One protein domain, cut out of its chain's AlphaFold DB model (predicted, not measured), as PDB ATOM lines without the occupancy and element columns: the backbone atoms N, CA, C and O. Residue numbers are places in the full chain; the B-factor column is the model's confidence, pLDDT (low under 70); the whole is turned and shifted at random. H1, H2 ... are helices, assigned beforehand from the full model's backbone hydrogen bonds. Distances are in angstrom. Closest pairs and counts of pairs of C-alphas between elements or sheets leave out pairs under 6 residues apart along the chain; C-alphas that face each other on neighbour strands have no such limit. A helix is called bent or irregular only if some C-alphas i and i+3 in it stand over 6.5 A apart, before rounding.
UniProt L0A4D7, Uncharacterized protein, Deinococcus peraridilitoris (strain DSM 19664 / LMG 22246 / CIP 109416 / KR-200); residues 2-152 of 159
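What this domain is: This is residues 2 to 152 of the 159 residues of an uncharacterized protein of Deinococcus peraridilitoris (strain DSM 19664 / LMG 22246 / CIP 109416 / KR-200) (UniProt L0A4D7). Four long helices, H2, H3, H4 and H5, make an up-and-down bundle, each running against the one before it, joined in a ring of contacts; the short H1 packs on the side of H3. The long link from H3 to H4 loops out at one end of the bundle and adds to its length. The printed part has 151 residues with five named helices, H1 to H5 in order, and no named strand: all helix. It is compact, with a radius of gyration of the C-alphas of 17.2 A and spans of 58 by 27 by 25 A.

How they stand to each other: Start at H5, residues 125 to 151, the longest helix, with a kink of 31 degrees near residue 134; it is only just irregular, C-alphas 130 and 133 being 7.0 A apart. It touches H4, residues 95 to 119, in a hairpin at a shallow tilt of 19 degrees; the closest C-alphas, of Leu 117 and Gly 128, are 5.3 A apart. H5 touches H2, residues 20 to 36, opposite ways at 22 degrees, closest at C-alphas of Phe 29 and Thr 136, 4.8 A. H3, residues 43 to 68, touches H2 with residues 45 to 56 alone, closest at C-alphas of Leu 24 and Thr 52, 6.1 A; this hairpin has a shallow tilt of 33 degrees, only just short of steep. H3 and H4 form a hairpin at 27 degrees, closest at C-alphas of Thr 60 and Ala 104, 6.7 A. H1, residues 2 to 9, touches H3 at a steep tilt of 53 degrees, closest at C-alphas of His 8 and Asn 59, 5.1 A. H2 and H4 are apart, as are H3 and H5. In H1, H3 and H4 every O i to N i+4 pair is within hydrogen-bond range; in H2 10 of 13 are, in H5 18 of 23.

Where its parts are: Find C-alpha 125 at (169.585, 161.747, 203.343); from there H5 runs 39.0 A to C-alpha 151 at (196.112, 170.076, 176.064). H3 measures 37.2 A, H4 36.7 A and H2 25.8 A. H1 begins at C-alpha 2, (194.504, 153.165, 168.472).

The domain as a whole: Look to the C-alphas of Gly 82 and Ala 126, the two farthest apart, at 57.9 A. The printed part has no cut; the link H3 to H4, residues 69 to 94, is long. Residues 12 to 14 and 16 have pLDDT under 70.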
ATOM      1  N   GLU A   2     195.418 152.160 169.027       83.81
ATOM      2  CA  GLU A   2     194.504 153.165 168.472       83.81
ATOM      3  C   GLU A   2     193.150 153.189 169.190       83.81
ATOM      4  O   GLU A   2     192.768 154.228 169.705       83.81
ATOM      5  N   PHE A   3     192.528 152.024 169.410       81.19
ATOM      6  CA  PHE A   3     191.282 151.918 170.184       81.19
ATOM      7  C   PHE A   3     191.346 152.586 171.572       81.19
ATOM      8  O   PHE A   3     190.456 153.349 171.929       81.19
ATOM      9  N   LEU A   4     192.414 152.352 172.349       77.00
ATOM     10  CA  LEU A   4     192.575 152.970 173.674       77.00
ATOM     11  C   LEU A   4     192.731 154.493 173.581       77.00
ATOM     12  O   LEU A   4     192.225 155.207 174.442       77.00
ATOM     13  N   ARG A   5     193.416 154.994 172.543       80.19
ATOM     14  CA  ARG A   5     193.547 156.438 172.306       80.19
ATOM     15  C   ARG A   5     192.214 157.062 171.917       80.19
ATOM     16  O   ARG A   5     191.892 158.107 172.465       80.19
ATOM     17  N   GLU A   6     191.454 156.425 171.031       83.12
ATOM     18  CA  GLU A   6     190.143 156.916 170.591       83.12
ATOM     19  C   GLU A   6     189.149 156.967 171.748       83.12
ATOM     20  O   GLU A   6     188.527 157.998 171.992       83.12
ATOM     21  N   VAL A   7     189.075 155.896 172.541       79.25
ATOM     22  CA  VAL A   7     188.245 155.862 173.750       79.25
ATOM     23  C   VAL A   7     188.648 156.967 174.730       79.25
ATOM     24  O   VAL A   7     187.786 157.666 175.258       79.25
ATOM     25  N   HIS A   8     189.952 157.157 174.953       80.44
ATOM     26  CA  HIS A   8     190.452 158.143 175.910       80.44
ATOM     27  C   HIS A   8     190.303 159.599 175.435       80.44
ATOM     28  O   HIS A   8     190.234 160.513 176.251       80.44
ATOM     29  N   ARG A   9     190.270 159.834 174.120       81.00
ATOM     30  CA  ARG A   9     190.169 161.177 173.523       81.00
ATOM     31  C   ARG A   9     188.768 161.525 173.041       81.00
ATOM     32  O   ARG A   9     188.580 162.624 172.522       81.00
ATOM     33  N   PHE A  10     187.803 160.622 173.198       79.94
ATOM     34  CA  PHE A  10     186.467 160.792 172.643       79.94
ATOM     35  C   PHE A  10     185.816 162.102 173.115       79.94
ATOM     36  O   PHE A  10     185.518 162.300 174.300       79.94
ATOM     37  N   ALA A  11     185.565 162.992 172.160       76.38
ATOM     38  CA  ALA A  11     184.938 164.285 172.367       76.38
ATOM     39  C   ALA A  11     184.045 164.625 171.169       76.38
ATOM     40  O   ALA A  11     184.350 164.280 170.028       76.38
ATOM     41  N   LEU A  12     182.945 165.328 171.431       69.25
ATOM     42  CA  LEU A  12     182.188 166.024 170.393       69.25
ATOM     43  C   LEU A  12     183.056 167.142 169.786       69.25
ATOM     44  O   LEU A  12     183.987 167.594 170.457       69.25
ATOM     45  N   PRO A  13     182.752 167.644 168.568       69.69
ATOM     46  CA  PRO A  13     183.493 168.729 167.906       69.69
ATOM     47  C   PRO A  13     183.228 170.104 168.551       69.69
ATOM     48  O   PRO A  13     182.989 171.107 167.885       69.69
ATOM     49  N   LEU A  14     183.245 170.143 169.878       66.44
ATOM     50  CA  LEU A  14     183.226 171.323 170.718       66.44
ATOM     51  C   LEU A  14     184.576 171.338 171.461       66.44
ATOM     52  O   LEU A  14     185.009 170.281 171.929       66.44
ATOM     53  N   PRO A  15     185.258 172.492 171.602       70.69
ATOM     54  CA  PRO A  15     186.490 172.591 172.399       70.69
ATOM     55  C   PRO A  15     186.260 172.052 173.816       70.69
ATOM     56  O   PRO A  15     185.106 171.997 174.204       70.69
ATOM     57  N   ILE A  16     187.309 171.714 174.585       65.88
ATOM     58  CA  ILE A  16     187.365 171.253 176.008       65.88
ATOM     59  C   ILE A  16     186.056 170.680 176.623       65.88
ATOM     60  O   ILE A  16     186.009 169.522 177.025       65.88
ATOM     61  N   ILE A  17     184.994 171.482 176.692       73.06
ATOM     62  CA  ILE A  17     183.592 171.137 176.982       73.06
ATOM     63  C   ILE A  17     183.054 169.949 176.158       73.06
ATOM     64  O   ILE A  17     182.208 169.212 176.657       73.06
ATOM     65  N   GLY A  18     183.529 169.725 174.929       71.81
ATOM     66  CA  GLY A  18     183.075 168.617 174.080       71.81
ATOM     67  C   GLY A  18     183.446 167.228 174.592       71.81
ATOM     68  O   GLY A  18     182.892 166.236 174.117       71.81
ATOM     69  N   HIS A  19     184.355 167.131 175.562       88.12
ATOM     70  CA  HIS A  19     184.754 165.850 176.123       88.12
ATOM     71  C   HIS A  19     183.585 165.179 176.856       88.12
ATOM     72  O   HIS A  19     182.931 165.783 177.708       88.12
ATOM     73  N   HIS A  20     183.349 163.896 176.576       90.50
ATOM     74  CA  HIS A  20     182.167 163.180 177.067       90.50
ATOM     75  C   HIS A  20     182.021 163.200 178.600       90.50
ATOM     76  O   HIS A  20     180.912 163.351 179.110       90.50
ATOM     77  N   LEU A  21     183.127 163.122 179.352       93.25
ATOM     78  CA  LEU A  21     183.092 163.243 180.817       93.25
ATOM     79  C   LEU A  21     182.630 164.626 181.296       93.25
ATOM     80  O   LEU A  21     181.909 164.709 182.288       93.25
ATOM     81  N   VAL A  22     182.995 165.708 180.601       95.38
ATOM     82  CA  VAL A  22     182.539 167.066 180.944       95.38
ATOM     83  C   VAL A  22     181.034 167.180 180.714       95.38
ATOM     84  O   VAL A  22     180.313 167.684 181.568       95.38
ATOM     85  N   LEU A  23     180.532 166.627 179.609       94.19
ATOM     86  CA  LEU A  23     179.099 166.627 179.300       94.19
ATOM     87  C   LEU A  23     178.286 165.809 180.313       94.19
ATOM     88  O   LEU A  23     177.279 166.289 180.829       94.19
ATOM     89  N   LEU A  24     178.733 164.594 180.645       95.50
ATOM     90  CA  LEU A  24     178.057 163.738 181.627       95.50
ATOM     91  C   LEU A  24     178.018 164.387 183.015       95.50
ATOM     92  O   LEU A  24     176.976 164.407 183.672       95.50
ATOM     93  N   THR A  25     179.137 164.968 183.449       97.50
ATOM     94  CA  THR A  25     179.219 165.648 184.749       97.50
ATOM     95  C   THR A  25     178.428 166.954 184.775       97.50
ATOM     96  O   THR A  25     177.822 167.261 185.799       97.50
ATOM     97  N   MET A  26     178.319 167.666 183.649       96.94
ATOM     98  CA  MET A  26     177.419 168.814 183.497       96.94
ATOM     99  C   MET A  26     175.953 168.402 183.671       96.94
ATOM    100  O   MET A  26     175.216 169.050 184.413       96.94
ATOM    101  N   VAL A  27     175.526 167.301 183.043       97.06
ATOM    102  CA  VAL A  27     174.162 166.770 183.207       97.06
ATOM    103  C   VAL A  27     173.888 166.419 184.671       97.06
ATOM    104  O   VAL A  27     172.843 166.799 185.202       97.06
ATOM    105  N   LEU A  28     174.828 165.748 185.346       97.94
ATOM    106  CA  LEU A  28     174.708 165.463 186.778       97.94
ATOM    107  C   LEU A  28     174.615 166.742 187.610       97.94
ATOM    108  O   LEU A  28     173.765 166.815 188.493       97.94
ATOM    109  N   PHE A  29     175.444 167.745 187.322       98.38
ATOM    110  CA  PHE A  29     175.424 169.018 188.034       98.38
ATOM    111  C   PHE A  29     174.075 169.724 187.895       98.38
ATOM    112  O   PHE A  29     173.428 170.004 188.905       98.38
ATOM    113  N   LEU A  30     173.589 169.915 186.670       98.06
ATOM    114  CA  LEU A  30     172.300 170.563 186.428       98.06
ATOM    115  C   LEU A  30     171.146 169.802 187.095       98.06
ATOM    116  O   LEU A  30     170.288 170.413 187.732       98.06
ATOM    117  N   TRP A  31     171.143 168.468 187.017       98.00
ATOM    118  CA  TRP A  31     170.115 167.651 187.666       98.00
ATOM    119  C   TRP A  31     170.214 167.726 189.196       98.00
ATOM    120  O   TRP A  31     169.200 167.814 189.891       98.00
ATOM    121  N   SER A  32     171.427 167.756 189.747       97.56
ATOM    122  CA  SER A  32     171.628 167.764 191.196       97.56
ATOM    123  C   SER A  32     171.012 168.980 191.892       97.56
ATOM    124  O   SER A  32     170.649 168.887 193.063       97.56
ATOM    125  N   MET A  33     170.807 170.094 191.178       98.00
ATOM    126  CA  MET A  33     170.167 171.301 191.712       98.00
ATOM    127  C   MET A  33     168.771 171.025 192.289       98.00
ATOM    128  O   MET A  33     168.332 171.707 193.217       98.00
ATOM    129  N   VAL A  34     168.088 169.977 191.811       96.12
ATOM    130  CA  VAL A  34     166.805 169.513 192.365       96.12
ATOM    131  C   VAL A  34     166.930 169.130 193.848       96.12
ATOM    132  O   VAL A  34     165.985 169.343 194.616       96.12
ATOM    133  N   PHE A  35     168.096 168.642 194.286       96.19
ATOM    134  CA  PHE A  35     168.332 168.214 195.667       96.19
ATOM    135  C   PHE A  35     168.371 169.347 196.692       96.19
ATOM    136  O   PHE A  35     168.195 169.098 197.885       96.19
ATOM    137  N   LEU A  36     168.502 170.599 196.244       95.19
ATOM    138  CA  LEU A  36     168.349 171.766 197.117       95.19
ATOM    139  C   LEU A  36     166.919 171.896 197.654       95.19
ATOM    140  O   LEU A  36     166.708 172.464 198.723       95.19
ATOM    141  N   ARG A  37     165.934 171.366 196.919       94.81
ATOM    142  CA  ARG A  37     164.507 171.449 197.268       94.81
ATOM    143  C   ARG A  37     163.904 170.101 197.644       94.81
ATOM    144  O   ARG A  37     162.975 170.062 198.444       94.81
ATOM    145  N   ARG A  38     164.382 169.001 197.058       93.00
ATOM    146  CA  ARG A  38     163.805 167.659 197.231       93.00
ATOM    147  C   ARG A  38     164.873 166.655 197.633       93.00
ATOM    148  O   ARG A  38     165.831 166.455 196.909       93.00
ATOM    149  N   THR A  39     164.674 165.941 198.733       91.25
ATOM    150  CA  THR A  39     165.651 164.966 199.255       91.25
ATOM    151  C   THR A  39     165.312 163.530 198.851       91.25
ATOM    152  O   THR A  39     165.581 162.588 199.590       91.25
ATOM    153  N   VAL A  40     164.678 163.359 197.689       93.56
ATOM    154  CA  VAL A  40     164.333 162.054 197.111       93.56
ATOM    155  C   VAL A  40     165.197 161.858 195.878       93.56
ATOM    156  O   VAL A  40     165.196 162.713 194.994       93.56
ATOM    157  N   VAL A  41     165.933 160.748 195.816       94.81
ATOM    158  CA  VAL A  41     166.818 160.437 194.686       94.81
ATOM    159  C   VAL A  41     166.012 159.781 193.569       94.81
ATOM    160  O   VAL A  41     165.558 158.649 193.738       94.81
ATOM    161  N   PRO A  42     165.814 160.445 192.415       95.31
ATOM    162  CA  PRO A  42     165.113 159.821 191.308       95.31
ATOM    163  C   PRO A  42     165.991 158.724 190.693       95.31
ATOM    164  O   PRO A  42     167.195 158.904 190.505       95.31
ATOM    165  N   ALA A  43     165.382 157.608 190.285       96.81
ATOM    166  CA  ALA A  43     166.097 156.496 189.645       96.81
ATOM    167  C   ALA A  43     166.863 156.921 188.375       96.81
ATOM    168  O   ALA A  43     167.874 156.323 188.015       96.81
ATOM    169  N   GLY A  44     166.392 157.966 187.684       97.25
ATOM    170  CA  GLY A  44     167.102 158.571 186.553       97.25
ATOM    171  C   GLY A  44     168.464 159.157 186.937       97.25
ATOM    172  O   GLY A  44     169.442 158.900 186.242       97.25
ATOM    173  N   PHE A  45     168.553 159.851 188.077       97.25
ATOM    174  CA  PHE A  45     169.816 160.412 188.565       97.25
ATOM    175  C   PHE A  45     170.809 159.306 188.926       97.25
ATOM    176  O   PHE A  45     171.971 159.374 188.540       97.25
ATOM    177  N   VAL A  46     170.338 158.238 189.584       97.69
ATOM    178  CA  VAL A  46     171.176 157.064 189.882       97.69
ATOM    179  C   VAL A  46     171.718 156.449 188.592       97.69
ATOM    180  O   VAL A  46     172.915 156.203 188.492       97.69
ATOM    181  N   ARG A  47     170.875 156.252 187.570       98.12
ATOM    182  CA  ARG A  47     171.321 155.730 186.266       98.12
ATOM    183  C   ARG A  47     172.365 156.634 185.608       98.12
ATOM    184  O   ARG A  47     173.389 156.126 185.163       98.12
ATOM    185  N   ALA A  48     172.148 157.948 185.594       97.81
ATOM    186  CA  ALA A  48     173.118 158.904 185.062       97.81
ATOM    187  C   ALA A  48     174.458 158.847 185.821       97.81
ATOM    188  O   ALA A  48     175.525 158.867 185.202       97.81
ATOM    189  N   LEU A  49     174.416 158.695 187.148       98.00
ATOM    190  CA  LEU A  49     175.612 158.519 187.969       98.00
ATOM    191  C   LEU A  49     176.354 157.223 187.612       98.00
ATOM    192  O   LEU A  49     177.571 157.248 187.455       98.00
ATOM    193  N   ARG A  50     175.642 156.106 187.397       98.00
ATOM    194  CA  ARG A  50     176.253 154.834 186.963       98.00
ATOM    195  C   ARG A  50     176.876 154.912 185.574       98.00
ATOM    196  O   ARG A  50     177.969 154.393 185.376       98.00
ATOM    197  N   VAL A  51     176.223 155.590 184.633       97.75
ATOM    198  CA  VAL A  51     176.797 155.850 183.303       97.75
ATOM    199  C   VAL A  51     178.071 156.688 183.423       97.75
ATOM    200  O   VAL A  51     179.068 156.376 182.781       97.75
ATOM    201  N   THR A  52     178.074 157.699 184.294       97.62
ATOM    202  CA  THR A  52     179.260 158.536 184.547       97.62
ATOM    203  C   THR A  52     180.393 157.735 185.193       97.62
ATOM    204  O   THR A  52     181.544 157.887 184.795       97.62
ATOM    205  N   TRP A  53     180.075 156.831 186.125       97.62
ATOM    206  CA  TRP A  53     181.021 155.854 186.675       97.62
ATOM    207  C   TRP A  53     181.640 154.982 185.589       97.62
ATOM    208  O   TRP A  53     182.859 154.863 185.531       97.62
ATOM    209  N   LEU A  54     180.812 154.388 184.727       97.00
ATOM    210  CA  LEU A  54     181.279 153.512 183.658       97.00
ATOM    211  C   LEU A  54     182.183 154.267 182.679       97.00
ATOM    212  O   LEU A  54     183.288 153.812 182.400       97.00
ATOM    213  N   ALA A  55     181.749 155.439 182.209       95.00
ATOM    214  CA  ALA A  55     182.540 156.282 181.317       95.00
ATOM    215  C   ALA A  55     183.866 156.705 181.968       95.00
ATOM    216  O   ALA A  55     184.927 156.583 181.360       95.00
ATOM    217  N   GLY A  56     183.822 157.139 183.231       94.75
ATOM    218  CA  GLY A  56     185.009 157.502 183.998       94.75
ATOM    219  C   GLY A  56     185.977 156.337 184.181       94.75
ATOM    220  O   GLY A  56     187.181 156.517 184.003       94.75
ATOM    221  N   ALA A  57     185.470 155.141 184.486       94.12
ATOM    222  CA  ALA A  57     186.276 153.935 184.645       94.12
ATOM    223  C   ALA A  57     186.933 153.529 183.324       94.12
ATOM    224  O   ALA A  57     188.143 153.332 183.286       94.12
ATOM    225  N   VAL A  58     186.164 153.477 182.233       92.81
ATOM    226  CA  VAL A  58     186.679 153.168 180.892       92.81
ATOM    227  C   VAL A  58     187.775 154.160 180.494       92.81
ATOM    228  O   VAL A  58     188.866 153.743 180.110       92.81
ATOM    229  N   ASN A  59     187.531 155.462 180.663       92.38
ATOM    230  CA  ASN A  59     188.504 156.503 180.345       92.38
ATOM    231  C   ASN A  59     189.770 156.415 181.217       92.38
ATOM    232  O   ASN A  59     190.884 156.517 180.710       92.38
ATOM    233  N   THR A  60     189.610 156.198 182.525       91.81
ATOM    234  CA  THR A  60     190.734 156.109 183.472       91.81
ATOM    235  C   THR A  60     191.578 154.862 183.218       91.81
ATOM    236  O   THR A  60     192.802 154.955 183.169       91.81
ATOM    237  N   LEU A  61     190.949 153.704 183.000       92.19
ATOM    238  CA  LEU A  61     191.652 152.459 182.684       92.19
ATOM    239  C   LEU A  61     192.375 152.551 181.336       92.19
ATOM    240  O   LEU A  61     193.508 152.086 181.227       92.19
ATOM    241  N   ALA A  62     191.768 153.197 180.333       91.31
ATOM    242  CA  ALA A  62     192.437 153.477 179.067       91.31
ATOM    243  C   ALA A  62     193.677 154.364 179.270       91.31
ATOM    244  O   ALA A  62     194.748 154.034 178.762       91.31
ATOM    245  N   GLY A  63     193.566 155.436 180.062       89.88
ATOM    246  CA  GLY A  63     194.689 156.310 180.416       89.88
ATOM    247  C   GLY A  63     195.824 155.578 181.143       89.88
ATOM    248  O   GLY A  63     196.982 155.703 180.748       89.88
ATOM    249  N   ILE A  64     195.499 154.751 182.145       92.00
ATOM    250  CA  ILE A  64     196.477 153.908 182.854       92.00
ATOM    251  C   ILE A  64     197.165 152.946 181.878       92.00
ATOM    252  O   ILE A  64     198.389 152.846 181.880       92.00
ATOM    253  N   GLY A  65     196.404 152.278 181.007       92.62
ATOM    254  CA  GLY A  65     196.958 151.380 179.994       92.62
ATOM    255  C   GLY A  65     197.937 152.085 179.052       92.62
ATOM    256  O   GLY A  65     199.024 151.573 178.798       92.62
ATOM    257  N   LEU A  66     197.595 153.290 178.584       92.00
ATOM    258  CA  LEU A  66     198.481 154.102 177.745       92.00
ATOM    259  C   LEU A  66     199.757 154.510 178.494       92.00
ATOM    260  O   LEU A  66     200.840 154.479 177.908       92.00
ATOM    261  N   ALA A  67     199.654 154.844 179.779       91.94
ATOM    262  CA  ALA A  67     200.810 155.214 180.585       91.94
ATOM    263  C   ALA A  67     201.749 154.045 180.890       91.94
ATOM    264  O   ALA A  67     202.967 154.210 180.825       91.94
ATOM    265  N   LEU A  68     201.209 152.849 181.143       93.31
ATOM    266  CA  LEU A  68     202.004 151.623 181.281       93.31
ATOM    267  C   LEU A  68     202.771 151.283 179.991       93.31
ATOM    268  O   LEU A  68     203.821 150.652 180.043       93.31
ATOM    269  N   MET A  69     202.282 151.752 178.841       92.94
ATOM    270  CA  MET A  69     202.954 151.655 177.540       92.94
ATOM    271  C   MET A  69     203.932 152.817 177.274       92.94
ATOM    272  O   MET A  69     204.412 152.974 176.154       92.94
ATOM    273  N   GLY A  70     204.212 153.652 178.278       92.00
ATOM    274  CA  GLY A  70     205.153 154.770 178.195       92.00
ATOM    275  C   GLY A  70     204.590 156.049 177.572       92.00
ATOM    276  O   GLY A  70     205.341 157.007 177.380       92.00
ATOM    277  N   LEU A  71     203.291 156.109 177.256       92.31
ATOM    278  CA  LEU A  71     202.674 157.333 176.746       92.31
ATOM    279  C   LEU A  71     202.363 158.309 177.882       92.31
ATOM    280  O   LEU A  71     202.022 157.922 178.995       92.31
ATOM    281  N   ARG A  72     202.430 159.602 177.576       92.62
ATOM    282  CA  ARG A  72     202.097 160.672 178.519       92.62
ATOM    283  C   ARG A  72     201.056 161.609 177.931       92.62
ATOM    284  O   ARG A  72     200.699 161.508 176.754       92.62
ATOM    285  N   VAL A  73     200.558 162.523 178.761       91.75
ATOM    286  CA  VAL A  73     199.608 163.536 178.295       91.75
ATOM    287  C   VAL A  73     200.277 164.452 177.263       91.75
ATOM    288  O   VAL A  73     201.447 164.795 177.447       91.75
ATOM    289  N   PRO A  74     199.578 164.858 176.188       91.56
ATOM    290  CA  PRO A  74     200.187 165.606 175.086       91.56
ATOM    291  C   PRO A  74     200.880 166.919 175.472       91.56
ATOM    292  O   PRO A  74     201.842 167.316 174.826       91.56
ATOM    293  N   SER A  75     200.412 167.583 176.526       91.06
ATOM    294  CA  SER A  75     201.018 168.794 177.095       91.06
ATOM    295  C   SER A  75     202.360 168.556 177.806       91.06
ATOM    296  O   SER A  75     203.103 169.504 178.047       91.06
ATOM    297  N   SER A  76     202.681 167.301 178.135       92.31
ATOM    298  CA  SER A  76     203.862 166.923 178.928       92.31
ATOM    299  C   SER A  76     205.008 166.330 178.116       92.31
ATOM    300  O   SER A  76     206.027 165.935 178.683       92.31
ATOM    301  N   VAL A  77     204.843 166.231 176.795       93.00
ATOM    302  CA  VAL A  77     205.837 165.647 175.891       93.00
ATOM    303  C   VAL A  77     205.985 166.478 174.619       93.00
ATOM    304  O   VAL A  77     205.017 167.101 174.175       93.00
ATOM    305  N   PRO A  78     207.183 166.491 174.015       92.94
ATOM    306  CA  PRO A  78     207.402 167.195 172.763       92.94
ATOM    307  C   PRO A  78     206.659 166.521 171.603       92.94
ATOM    308  O   PRO A  78     206.482 165.302 171.581       92.94
ATOM    309  N   ALA A  79     206.244 167.322 170.620       91.62
ATOM    310  CA  ALA A  79     205.561 166.839 169.416       91.62
ATOM    311  C   ALA A  79     206.450 165.934 168.545       91.62
ATOM    312  O   ALA A  79     205.954 165.038 167.865       91.62
ATOM    313  N   SER A  80     207.761 166.179 168.565       91.44
ATOM    314  CA  SER A  80     208.775 165.442 167.815       91.44
ATOM    315  C   SER A  80     210.084 165.356 168.615       91.44
ATOM    316  O   SER A  80     210.331 166.204 169.479       91.44
ATOM    317  N   PRO A  81     210.941 164.348 168.361       89.50
ATOM    318  CA  PRO A  81     212.252 164.259 169.000       89.50
ATOM    319  C   PRO A  81     213.075 165.536 168.776       89.50
ATOM    320  O   PRO A  81     213.197 166.001 167.646       89.50
ATOM    321  N   GLY A  82     213.622 166.109 169.850       85.12
ATOM    322  CA  GLY A  82     214.411 167.350 169.804       85.12
ATOM    323  C   GLY A  82     213.598 168.652 169.820       85.12
ATOM    324  O   GLY A  82     214.188 169.723 169.912       85.12
ATOM    325  N   SER A  83     212.264 168.584 169.771       90.19
ATOM    326  CA  SER A  83     211.396 169.753 169.953       90.19
ATOM    327  C   SER A  83     211.244 170.121 171.434       90.19
ATOM    328  O   SER A  83     211.289 169.257 172.307       90.19
ATOM    329  N   ASN A  84     211.011 171.403 171.717       88.19
ATOM    330  CA  ASN A  84     210.609 171.920 173.030       88.19
ATOM    331  C   ASN A  84     209.130 172.354 173.075       88.19
ATOM    332  O   ASN A  84     208.680 172.909 174.082       88.19
ATOM    333  N   VAL A  85     208.373 172.093 172.004       92.56
ATOM    334  CA  VAL A  85     206.939 172.387 171.912       92.56
ATOM    335  C   VAL A  85     206.102 171.115 171.815       92.56
ATOM    336  O   VAL A  85     206.484 170.117 171.200       92.56
ATOM    337  N   THR A  86     204.935 171.169 172.440       92.44
ATOM    338  CA  THR A  86     203.886 170.146 172.423       92.44
ATOM    339  C   THR A  86     203.196 170.091 171.059       92.44
ATOM    340  O   THR A  86     203.359 170.981 170.223       92.44
ATOM    341  N   ALA A  87     202.350 169.079 170.843       88.25
ATOM    342  CA  ALA A  87     201.543 168.953 169.621       88.25
ATOM    343  C   ALA A  87     200.588 170.143 169.367       88.25
ATOM    344  O   ALA A  87     200.030 170.259 168.281       88.25
ATOM    345  N   PHE A  88     200.413 171.024 170.357       87.25
ATOM    346  CA  PHE A  88     199.551 172.206 170.307       87.25
ATOM    347  C   PHE A  88     200.340 173.520 170.215       87.25
ATOM    348  O   PHE A  88     199.759 174.591 170.353       87.25
ATOM    349  N   GLY A  89     201.661 173.456 170.008       89.06
ATOM    350  CA  GLY A  89     202.519 174.637 169.858       89.06
ATOM    351  C   GLY A  89     202.879 175.346 171.168       89.06
ATOM    352  O   GLY A  89     203.523 176.390 171.138       89.06
ATOM    353  N   TYR A  90     202.496 174.791 172.320       91.50
ATOM    354  CA  TYR A  90     202.872 175.314 173.637       91.50
ATOM    355  C   TYR A  90     204.187 174.714 174.140       91.50
ATOM    356  O   TYR A  90     204.486 173.579 173.760       91.50
ATOM    357  N   PRO A  91     204.926 175.393 175.042       92.69
ATOM    358  CA  PRO A  91     206.068 174.794 175.728       92.69
ATOM    359  C   PRO A  91     205.680 173.502 176.448       92.69
ATOM    360  O   PRO A  91     204.577 173.393 176.993       92.69
ATOM    361  N   VAL A  92     206.588 172.528 176.447       91.62
ATOM    362  CA  VAL A  92     206.408 171.270 177.182       91.62
ATOM    363  C   VAL A  92     206.354 171.540 178.688       91.62
ATOM    364  O   VAL A  92     207.168 172.291 179.219       91.62
ATOM    365  N   ASP A  93     205.400 170.911 179.373       92.19
ATOM    366  CA  ASP A  93     205.242 170.985 180.827       92.19
ATOM    367  C   ASP A  93     205.102 169.562 181.410       92.19
ATOM    368  O   ASP A  93     204.007 168.983 181.417       92.19
ATOM    369  N   PRO A  94     206.208 168.955 181.883       91.06
ATOM    370  CA  PRO A  94     206.212 167.586 182.396       91.06
ATOM    371  C   PRO A  94     205.278 167.364 183.596       91.06
ATOM    372  O   PRO A  94     204.766 166.253 183.777       91.06
ATOM    373  N   VAL A  95     205.023 168.407 184.397       92.06
ATOM    374  CA  VAL A  95     204.201 168.337 185.618       92.06
ATOM    375  C   VAL A  95     202.745 168.014 185.281       92.06
ATOM    376  O   VAL A  95     202.068 167.320 186.050       92.06
ATOM    377  N   ARG A  96     202.284 168.393 184.082       91.50
ATOM    378  CA  ARG A  96     200.924 168.097 183.605       91.50
ATOM    379  C   ARG A  96     200.570 166.619 183.654       91.50
ATOM    380  O   ARG A  96     199.406 166.277 183.852       91.50
ATOM    381  N   HIS A  97     201.542 165.721 183.506       92.50
ATOM    382  CA  HIS A  97     201.256 164.292 183.575       92.50
ATOM    383  C   HIS A  97     200.812 163.856 184.976       92.50
ATOM    384  O   HIS A  97     199.826 163.132 185.105       92.50
ATOM    385  N   ALA A  98     201.485 164.342 186.022       92.06
ATOM    386  CA  ALA A  98     201.121 164.057 187.407       92.06
ATOM    387  C   ALA A  98     199.786 164.716 187.789       92.06
ATOM    388  O   ALA A  98     198.934 164.082 188.414       92.06
ATOM    389  N   GLU A  99     199.556 165.956 187.350       94.31
ATOM    390  CA  GLU A  99     198.274 166.638 187.558       94.31
ATOM    391  C   GLU A  99     197.105 165.873 186.926       94.31
ATOM    392  O   GLU A  99     196.029 165.783 187.516       94.31
ATOM    393  N   HIS A 100     197.304 165.269 185.752       92.94
ATOM    394  CA  HIS A 100     196.259 164.483 185.102       92.94
ATOM    395  C   HIS A 100     195.840 163.267 185.949       92.94
ATOM    396  O   HIS A 100     194.644 162.996 186.082       92.94
ATOM    397  N   TYR A 101     196.793 162.588 186.603       93.75
ATOM    398  CA  TYR A 101     196.488 161.526 187.571       93.75
ATOM    399  C   TYR A 101     195.756 162.040 188.806       93.75
ATOM    400  O   TYR A 101     194.807 161.403 189.264       93.75
ATOM    401  N   MET A 102     196.164 163.196 189.333       96.31
ATOM    402  CA  MET A 102     195.485 163.827 190.465       96.31
ATOM    403  C   MET A 102     194.003 164.067 190.145       96.31
ATOM    404  O   MET A 102     193.135 163.697 190.940       96.31
ATOM    405  N   TYR A 103     193.688 164.612 188.964       96.19
ATOM    406  CA  TYR A 103     192.298 164.816 188.550       96.19
ATOM    407  C   TYR A 103     191.536 163.500 188.352       96.19
ATOM    408  O   TYR A 103     190.370 163.429 188.734       96.19
ATOM    409  N   ALA A 104     192.170 162.441 187.839       94.44
ATOM    410  CA  ALA A 104     191.544 161.117 187.789       94.44
ATOM    411  C   ALA A 104     191.188 160.601 189.201       94.44
ATOM    412  O   ALA A 104     190.077 160.119 189.424       94.44
ATOM    413  N   GLY A 105     192.083 160.784 190.177       96.62
ATOM    414  CA  GLY A 105     191.832 160.452 191.580       96.62
ATOM    415  C   GLY A 105     190.665 161.243 192.179       96.62
ATOM    416  O   GLY A 105     189.747 160.654 192.754       96.62
ATOM    417  N   PHE A 106     190.642 162.566 191.991       98.12
ATOM    418  CA  PHE A 106     189.532 163.408 192.448       98.12
ATOM    419  C   PHE A 106     188.205 163.070 191.766       98.12
ATOM    420  O   PHE A 106     187.156 163.148 192.410       98.12
ATOM    421  N   PHE A 107     188.232 162.653 190.499       97.62
ATOM    422  CA  PHE A 107     187.042 162.228 189.769       97.62
ATOM    423  C   PHE A 107     186.426 160.983 190.422       97.62
ATOM    424  O   PHE A 107     185.250 160.989 190.789       97.62
ATOM    425  N   VAL A 108     187.240 159.946 190.649       97.38
ATOM    426  CA  VAL A 108     186.819 158.699 191.309       97.38
ATOM    427  C   VAL A 108     186.335 158.960 192.735       97.38
ATOM    428  O   VAL A 108     185.267 158.482 193.119       97.38
ATOM    429  N   LEU A 109     187.078 159.756 193.510       97.81
ATOM    430  CA  LEU A 109     186.707 160.096 194.882       97.81
ATOM    431  C   LEU A 109     185.354 160.814 194.938       97.81
ATOM    432  O   LEU A 109     184.502 160.459 195.747       97.81
ATOM    433  N   SER A 110     185.125 161.786 194.055       97.94
ATOM    434  CA  SER A 110     183.861 162.532 194.012       97.94
ATOM    435  C   SER A 110     182.683 161.625 193.671       97.94
ATOM    436  O   SER A 110     181.643 161.694 194.326       97.94
ATOM    437  N   LEU A 111     182.847 160.736 192.685       97.94
ATOM    438  CA  LEU A 111     181.832 159.742 192.347       97.94
ATOM    439  C   LEU A 111     181.525 158.815 193.531       97.94
ATOM    440  O   LEU A 111     180.358 158.545 193.813       97.94
ATOM    441  N   PHE A 112     182.550 158.373 194.260       97.62
ATOM    442  CA  PHE A 112     182.389 157.531 195.445       97.62
ATOM    443  C   PHE A 112     181.656 158.253 196.581       97.62
ATOM    444  O   PHE A 112     180.722 157.699 197.161       97.62
ATOM    445  N   LEU A 113     182.010 159.510 196.862       97.12
ATOM    446  CA  LEU A 113     181.318 160.319 197.868       97.12
ATOM    447  C   LEU A 113     179.835 160.506 197.522       97.12
ATOM    448  O   LEU A 113     178.986 160.392 198.406       97.12
ATOM    449  N   MET A 114     179.494 160.720 196.248       97.00
ATOM    450  CA  MET A 114     178.093 160.814 195.825       97.00
ATOM    451  C   MET A 114     177.318 159.513 196.068       97.00
ATOM    452  O   MET A 114     176.180 159.566 196.534       97.00
ATOM    453  N   GLU A 115     177.928 158.348 195.830       97.00
ATOM    454  CA  GLU A 115     177.318 157.050 196.152       97.00
ATOM    455  C   GLU A 115     177.063 156.890 197.654       97.00
ATOM    456  O   GLU A 115     175.986 156.444 198.053       97.00
ATOM    457  N   LEU A 116     178.012 157.306 198.501       96.25
ATOM    458  CA  LEU A 116     177.836 157.278 199.955       96.25
ATOM    459  C   LEU A 116     176.672 158.166 200.416       96.25
ATOM    460  O   LEU A 116     175.903 157.763 201.294       96.25
ATOM    461  N   LEU A 117     176.520 159.351 199.816       95.12
ATOM    462  CA  LEU A 117     175.416 160.260 200.129       95.12
ATOM    463  C   LEU A 117     174.064 159.709 199.668       95.12
ATOM    464  O   LEU A 117     173.091 159.804 200.416       95.12
ATOM    465  N   ILE A 118     173.995 159.107 198.475       95.25
ATOM    466  CA  ILE A 118     172.772 158.468 197.961       95.25
ATOM    467  C   ILE A 118     172.380 157.270 198.825       95.25
ATOM    468  O   ILE A 118     171.201 157.096 199.126       95.25
ATOM    469  N   ALA A 119     173.353 156.463 199.251       94.62
ATOM    470  CA  ALA A 119     173.104 155.306 200.101       94.62
ATOM    471  C   ALA A 119     172.553 155.691 201.486       94.62
ATOM    472  O   ALA A 119     171.951 154.850 202.150       94.62
ATOM    473  N   GLY A 120     172.779 156.929 201.946       91.69
ATOM    474  CA  GLY A 120     172.245 157.439 203.212       91.69
ATOM    475  C   GLY A 120     172.789 156.743 204.465       91.69
ATOM    476  O   GLY A 120     172.230 156.916 205.545       91.69
ATOM    477  N   LYS A 121     173.859 155.944 204.333       88.69
ATOM    478  CA  LYS A 121     174.432 155.146 205.432       88.69
ATOM    479  C   LYS A 121     175.360 155.947 206.348       88.69
ATOM    480  O   LYS A 121     175.529 155.575 207.501       88.69
ATOM    481  N   VAL A 122     175.968 157.018 205.831       89.62
ATOM    482  CA  VAL A 122     176.949 157.844 206.564       89.62
ATOM    483  C   VAL A 122     176.318 159.134 207.092       89.62
ATOM    484  O   VAL A 122     176.630 159.585 208.188       89.62
ATOM    485  N   VAL A 123     175.402 159.728 206.324       92.44
ATOM    486  CA  VAL A 123     174.719 160.983 206.661       92.44
ATOM    487  C   VAL A 123     173.231 160.819 206.376       92.44
ATOM    488  O   VAL A 123     172.854 160.196 205.384       92.44
ATOM    489  N   LYS A 124     172.376 161.421 207.215       93.31
ATOM    490  CA  LYS A 124     170.924 161.464 206.977       93.31
ATOM    491  C   LYS A 124     170.647 162.006 205.563       93.31
ATOM    492  O   LYS A 124     171.128 163.104 205.260       93.31
ATOM    493  N   PRO A 125     169.832 161.331 204.728       90.75
ATOM    494  CA  PRO A 125     169.585 161.747 203.343       90.75
ATOM    495  C   PRO A 125     169.135 163.205 203.195       90.75
ATOM    496  O   PRO A 125     169.558 163.895 202.271       90.75
ATOM    497  N   ALA A 126     168.340 163.706 204.149       89.44
ATOM    498  CA  ALA A 126     167.849 165.082 204.151       89.44
ATOM    499  C   ALA A 126     168.959 166.148 204.206       89.44
ATOM    500  O   ALA A 126     168.767 167.264 203.724       89.44
ATOM    501  N   ILE A 127     170.107 165.799 204.792       93.06
ATOM    502  CA  ILE A 127     171.292 166.655 204.889       93.06
ATOM    503  C   ILE A 127     172.260 166.299 203.761       93.06
ATOM    504  O   ILE A 127     172.670 167.177 203.008       93.06
ATOM    505  N   GLY A 128     172.578 165.010 203.607       93.81
ATOM    506  CA  GLY A 128     173.574 164.536 202.649       93.81
ATOM    507  C   GLY A 128     173.267 164.956 201.214       93.81
ATOM    508  O   GLY A 128     174.118 165.531 200.544       93.81
ATOM    509  N   LEU A 129     172.025 164.773 200.756       95.88
ATOM    510  CA  LEU A 129     171.654 165.097 199.375       95.88
ATOM    511  C   LEU A 129     171.737 166.596 199.060       95.88
ATOM    512  O   LEU A 129     171.945 166.959 197.907       95.88
ATOM    513  N   ARG A 130     171.664 167.479 200.066       95.81
ATOM    514  CA  ARG A 130     171.829 168.926 199.853       95.81
ATOM    515  C   ARG A 130     173.257 169.310 199.458       95.81
ATOM    516  O   ARG A 130     173.442 170.370 198.873       95.81
ATOM    517  N   PHE A 131     174.244 168.447 199.713       96.31
ATOM    518  CA  PHE A 131     175.625 168.622 199.250       96.31
ATOM    519  C   PHE A 131     175.870 168.070 197.836       96.31
ATOM    520  O   PHE A 131     176.949 168.274 197.282       96.31
ATOM    521  N   MET A 132     174.883 167.410 197.216       97.25
ATOM    522  CA  MET A 132     175.022 166.844 195.869       97.25
ATOM    523  C   MET A 132     175.389 167.893 194.796       97.25
ATOM    524  O   MET A 132     176.266 167.602 193.981       97.25
ATOM    525  N   PRO A 133     174.821 169.120 194.796       98.00
ATOM    526  CA  PRO A 133     175.251 170.180 193.879       98.00
ATOM    527  C   PRO A 133     176.709 170.579 194.028       98.00
ATOM    528  O   PRO A 133     177.393 170.784 193.032       98.00
ATOM    529  N   LEU A 134     177.207 170.643 195.262       98.00
ATOM    530  CA  LEU A 134     178.601 170.987 195.512       98.00
ATOM    531  C   LEU A 134     179.539 169.908 194.956       98.00
ATOM    532  O   LEU A 134     180.502 170.230 194.266       98.00
ATOM    533  N   LEU A 135     179.238 168.631 195.214       97.88
ATOM    534  CA  LEU A 135     180.052 167.518 194.719       97.88
ATOM    535  C   LEU A 135     180.021 167.393 193.196       97.88
ATOM    536  O   LEU A 135     181.060 167.177 192.582       97.88
ATOM    537  N   THR A 136     178.850 167.536 192.577       98.25
ATOM    538  CA  THR A 136     178.733 167.473 191.112       98.25
ATOM    539  C   THR A 136     179.369 168.684 190.430       98.25
ATOM    540  O   THR A 136     179.990 168.513 189.386       98.25
ATOM    541  N   PHE A 137     179.298 169.878 191.029       98.50
ATOM    542  CA  PHE A 137     180.027 171.056 190.551       98.50
ATOM    543  C   PHE A 137     181.543 170.853 190.625       98.50
ATOM    544  O   PHE A 137     182.254 171.102 189.652       98.50
ATOM    545  N   PHE A 138     182.039 170.344 191.756       98.56
ATOM    546  CA  PHE A 138     183.451 170.004 191.907       98.56
ATOM    547  C   PHE A 138     183.884 168.950 190.879       98.56
ATOM    548  O   PHE A 138     184.882 169.142 190.188       98.56
ATOM    549  N   LEU A 139     183.100 167.881 190.707       98.31
ATOM    550  CA  LEU A 139     183.356 166.836 189.718       98.31
ATOM    551  C   LEU A 139     183.376 167.381 188.279       98.31
ATOM    552  O   LEU A 139     184.239 166.989 187.495       98.31
ATOM    553  N   LEU A 140     182.468 168.300 187.934       98.06
ATOM    554  CA  LEU A 140     182.471 168.999 186.647       98.06
ATOM    555  C   LEU A 140     183.767 169.800 186.456       98.06
ATOM    556  O   LEU A 140     184.401 169.707 185.406       98.06
ATOM    557  N   GLY A 141     184.197 170.541 187.481       97.56
ATOM    558  CA  GLY A 141     185.473 171.257 187.472       97.56
ATOM    559  C   GLY A 141     186.666 170.317 187.279       97.56
ATOM    560  O   GLY A 141     187.541 170.592 186.463       97.56
ATOM    561  N   VAL A 142     186.674 169.171 187.962       97.50
ATOM    562  CA  VAL A 142     187.699 168.127 187.809       97.50
ATOM    563  C   VAL A 142     187.723 167.568 186.384       97.50
ATOM    564  O   VAL A 142     188.798 167.456 185.797       97.50
ATOM    565  N   ALA A 143     186.560 167.255 185.804       96.25
ATOM    566  CA  ALA A 143     186.455 166.764 184.432       96.25
ATOM    567  C   ALA A 143     186.943 167.802 183.412       96.25
ATOM    568  O   ALA A 143     187.646 167.464 182.465       96.25
ATOM    569  N   TYR A 144     186.603 169.076 183.610       95.69
ATOM    570  CA  TYR A 144     187.084 170.162 182.761       95.69
ATOM    571  C   TYR A 144     188.604 170.334 182.874       95.69
ATOM    572  O   TYR A 144     189.309 170.446 181.868       95.69
ATOM    573  N   MET A 145     189.127 170.328 184.102       95.31
ATOM    574  CA  MET A 145     190.549 170.527 184.358       95.31
ATOM    575  C   MET A 145     191.401 169.364 183.856       95.31
ATOM    576  O   MET A 145     192.481 169.626 183.332       95.31
ATOM    577  N   SER A 146     190.930 168.116 183.923       94.06
ATOM    578  CA  SER A 146     191.671 166.975 183.366       94.06
ATOM    579  C   SER A 146     191.894 167.134 181.859       94.06
ATOM    580  O   SER A 146     193.018 166.973 181.380       94.06
ATOM    581  N   VAL A 147     190.860 167.553 181.123       92.31
ATOM    582  CA  VAL A 147     190.943 167.853 179.686       92.31
ATOM    583  C   VAL A 147     191.870 169.042 179.446       92.31
ATOM    584  O   VAL A 147     192.776 168.954 178.622       92.31
ATOM    585  N   ARG A 148     191.715 170.135 180.206       92.62
ATOM    586  CA  ARG A 148     192.594 171.311 180.106       92.62
ATOM    587  C   ARG A 148     194.067 170.929 180.269       92.62
ATOM    588  O   ARG A 148     194.893 171.343 179.464       92.62
ATOM    589  N   VAL A 149     194.387 170.138 181.288       92.12
ATOM    590  CA  VAL A 149     195.748 169.680 181.598       92.12
ATOM    591  C   VAL A 149     196.322 168.810 180.492       92.12
ATOM    592  O   VAL A 149     197.520 168.883 180.252       92.12
ATOM    593  N   ALA A 150     195.504 168.036 179.775       89.75
ATOM    594  CA  ALA A 150     195.984 167.228 178.659       89.75
ATOM    595  C   ALA A 150     196.469 168.066 177.461       89.75
ATOM    596  O   ALA A 150     197.343 167.608 176.722       89.75
ATOM    597  N   TYR A 151     195.923 169.273 177.278       88.81
ATOM    598  CA  TYR A 151     196.112 170.076 176.064       88.81
ATOM    599  C   TYR A 151     196.862 171.398 176.276       88.81
ATOM    600  O   TYR A 151     197.526 171.862 175.354       88.81
ATOM    601  N   LEU A 152     196.777 172.008 177.462       88.25
ATOM    602  CA  LEU A 152     197.322 173.341 177.740       88.25
ATOM    603  C   LEU A 152     198.442 173.313 178.797       88.25
ATOM    604  O   LEU A 152     198.364 172.543 179.761       88.25
TER     605      LEU A 152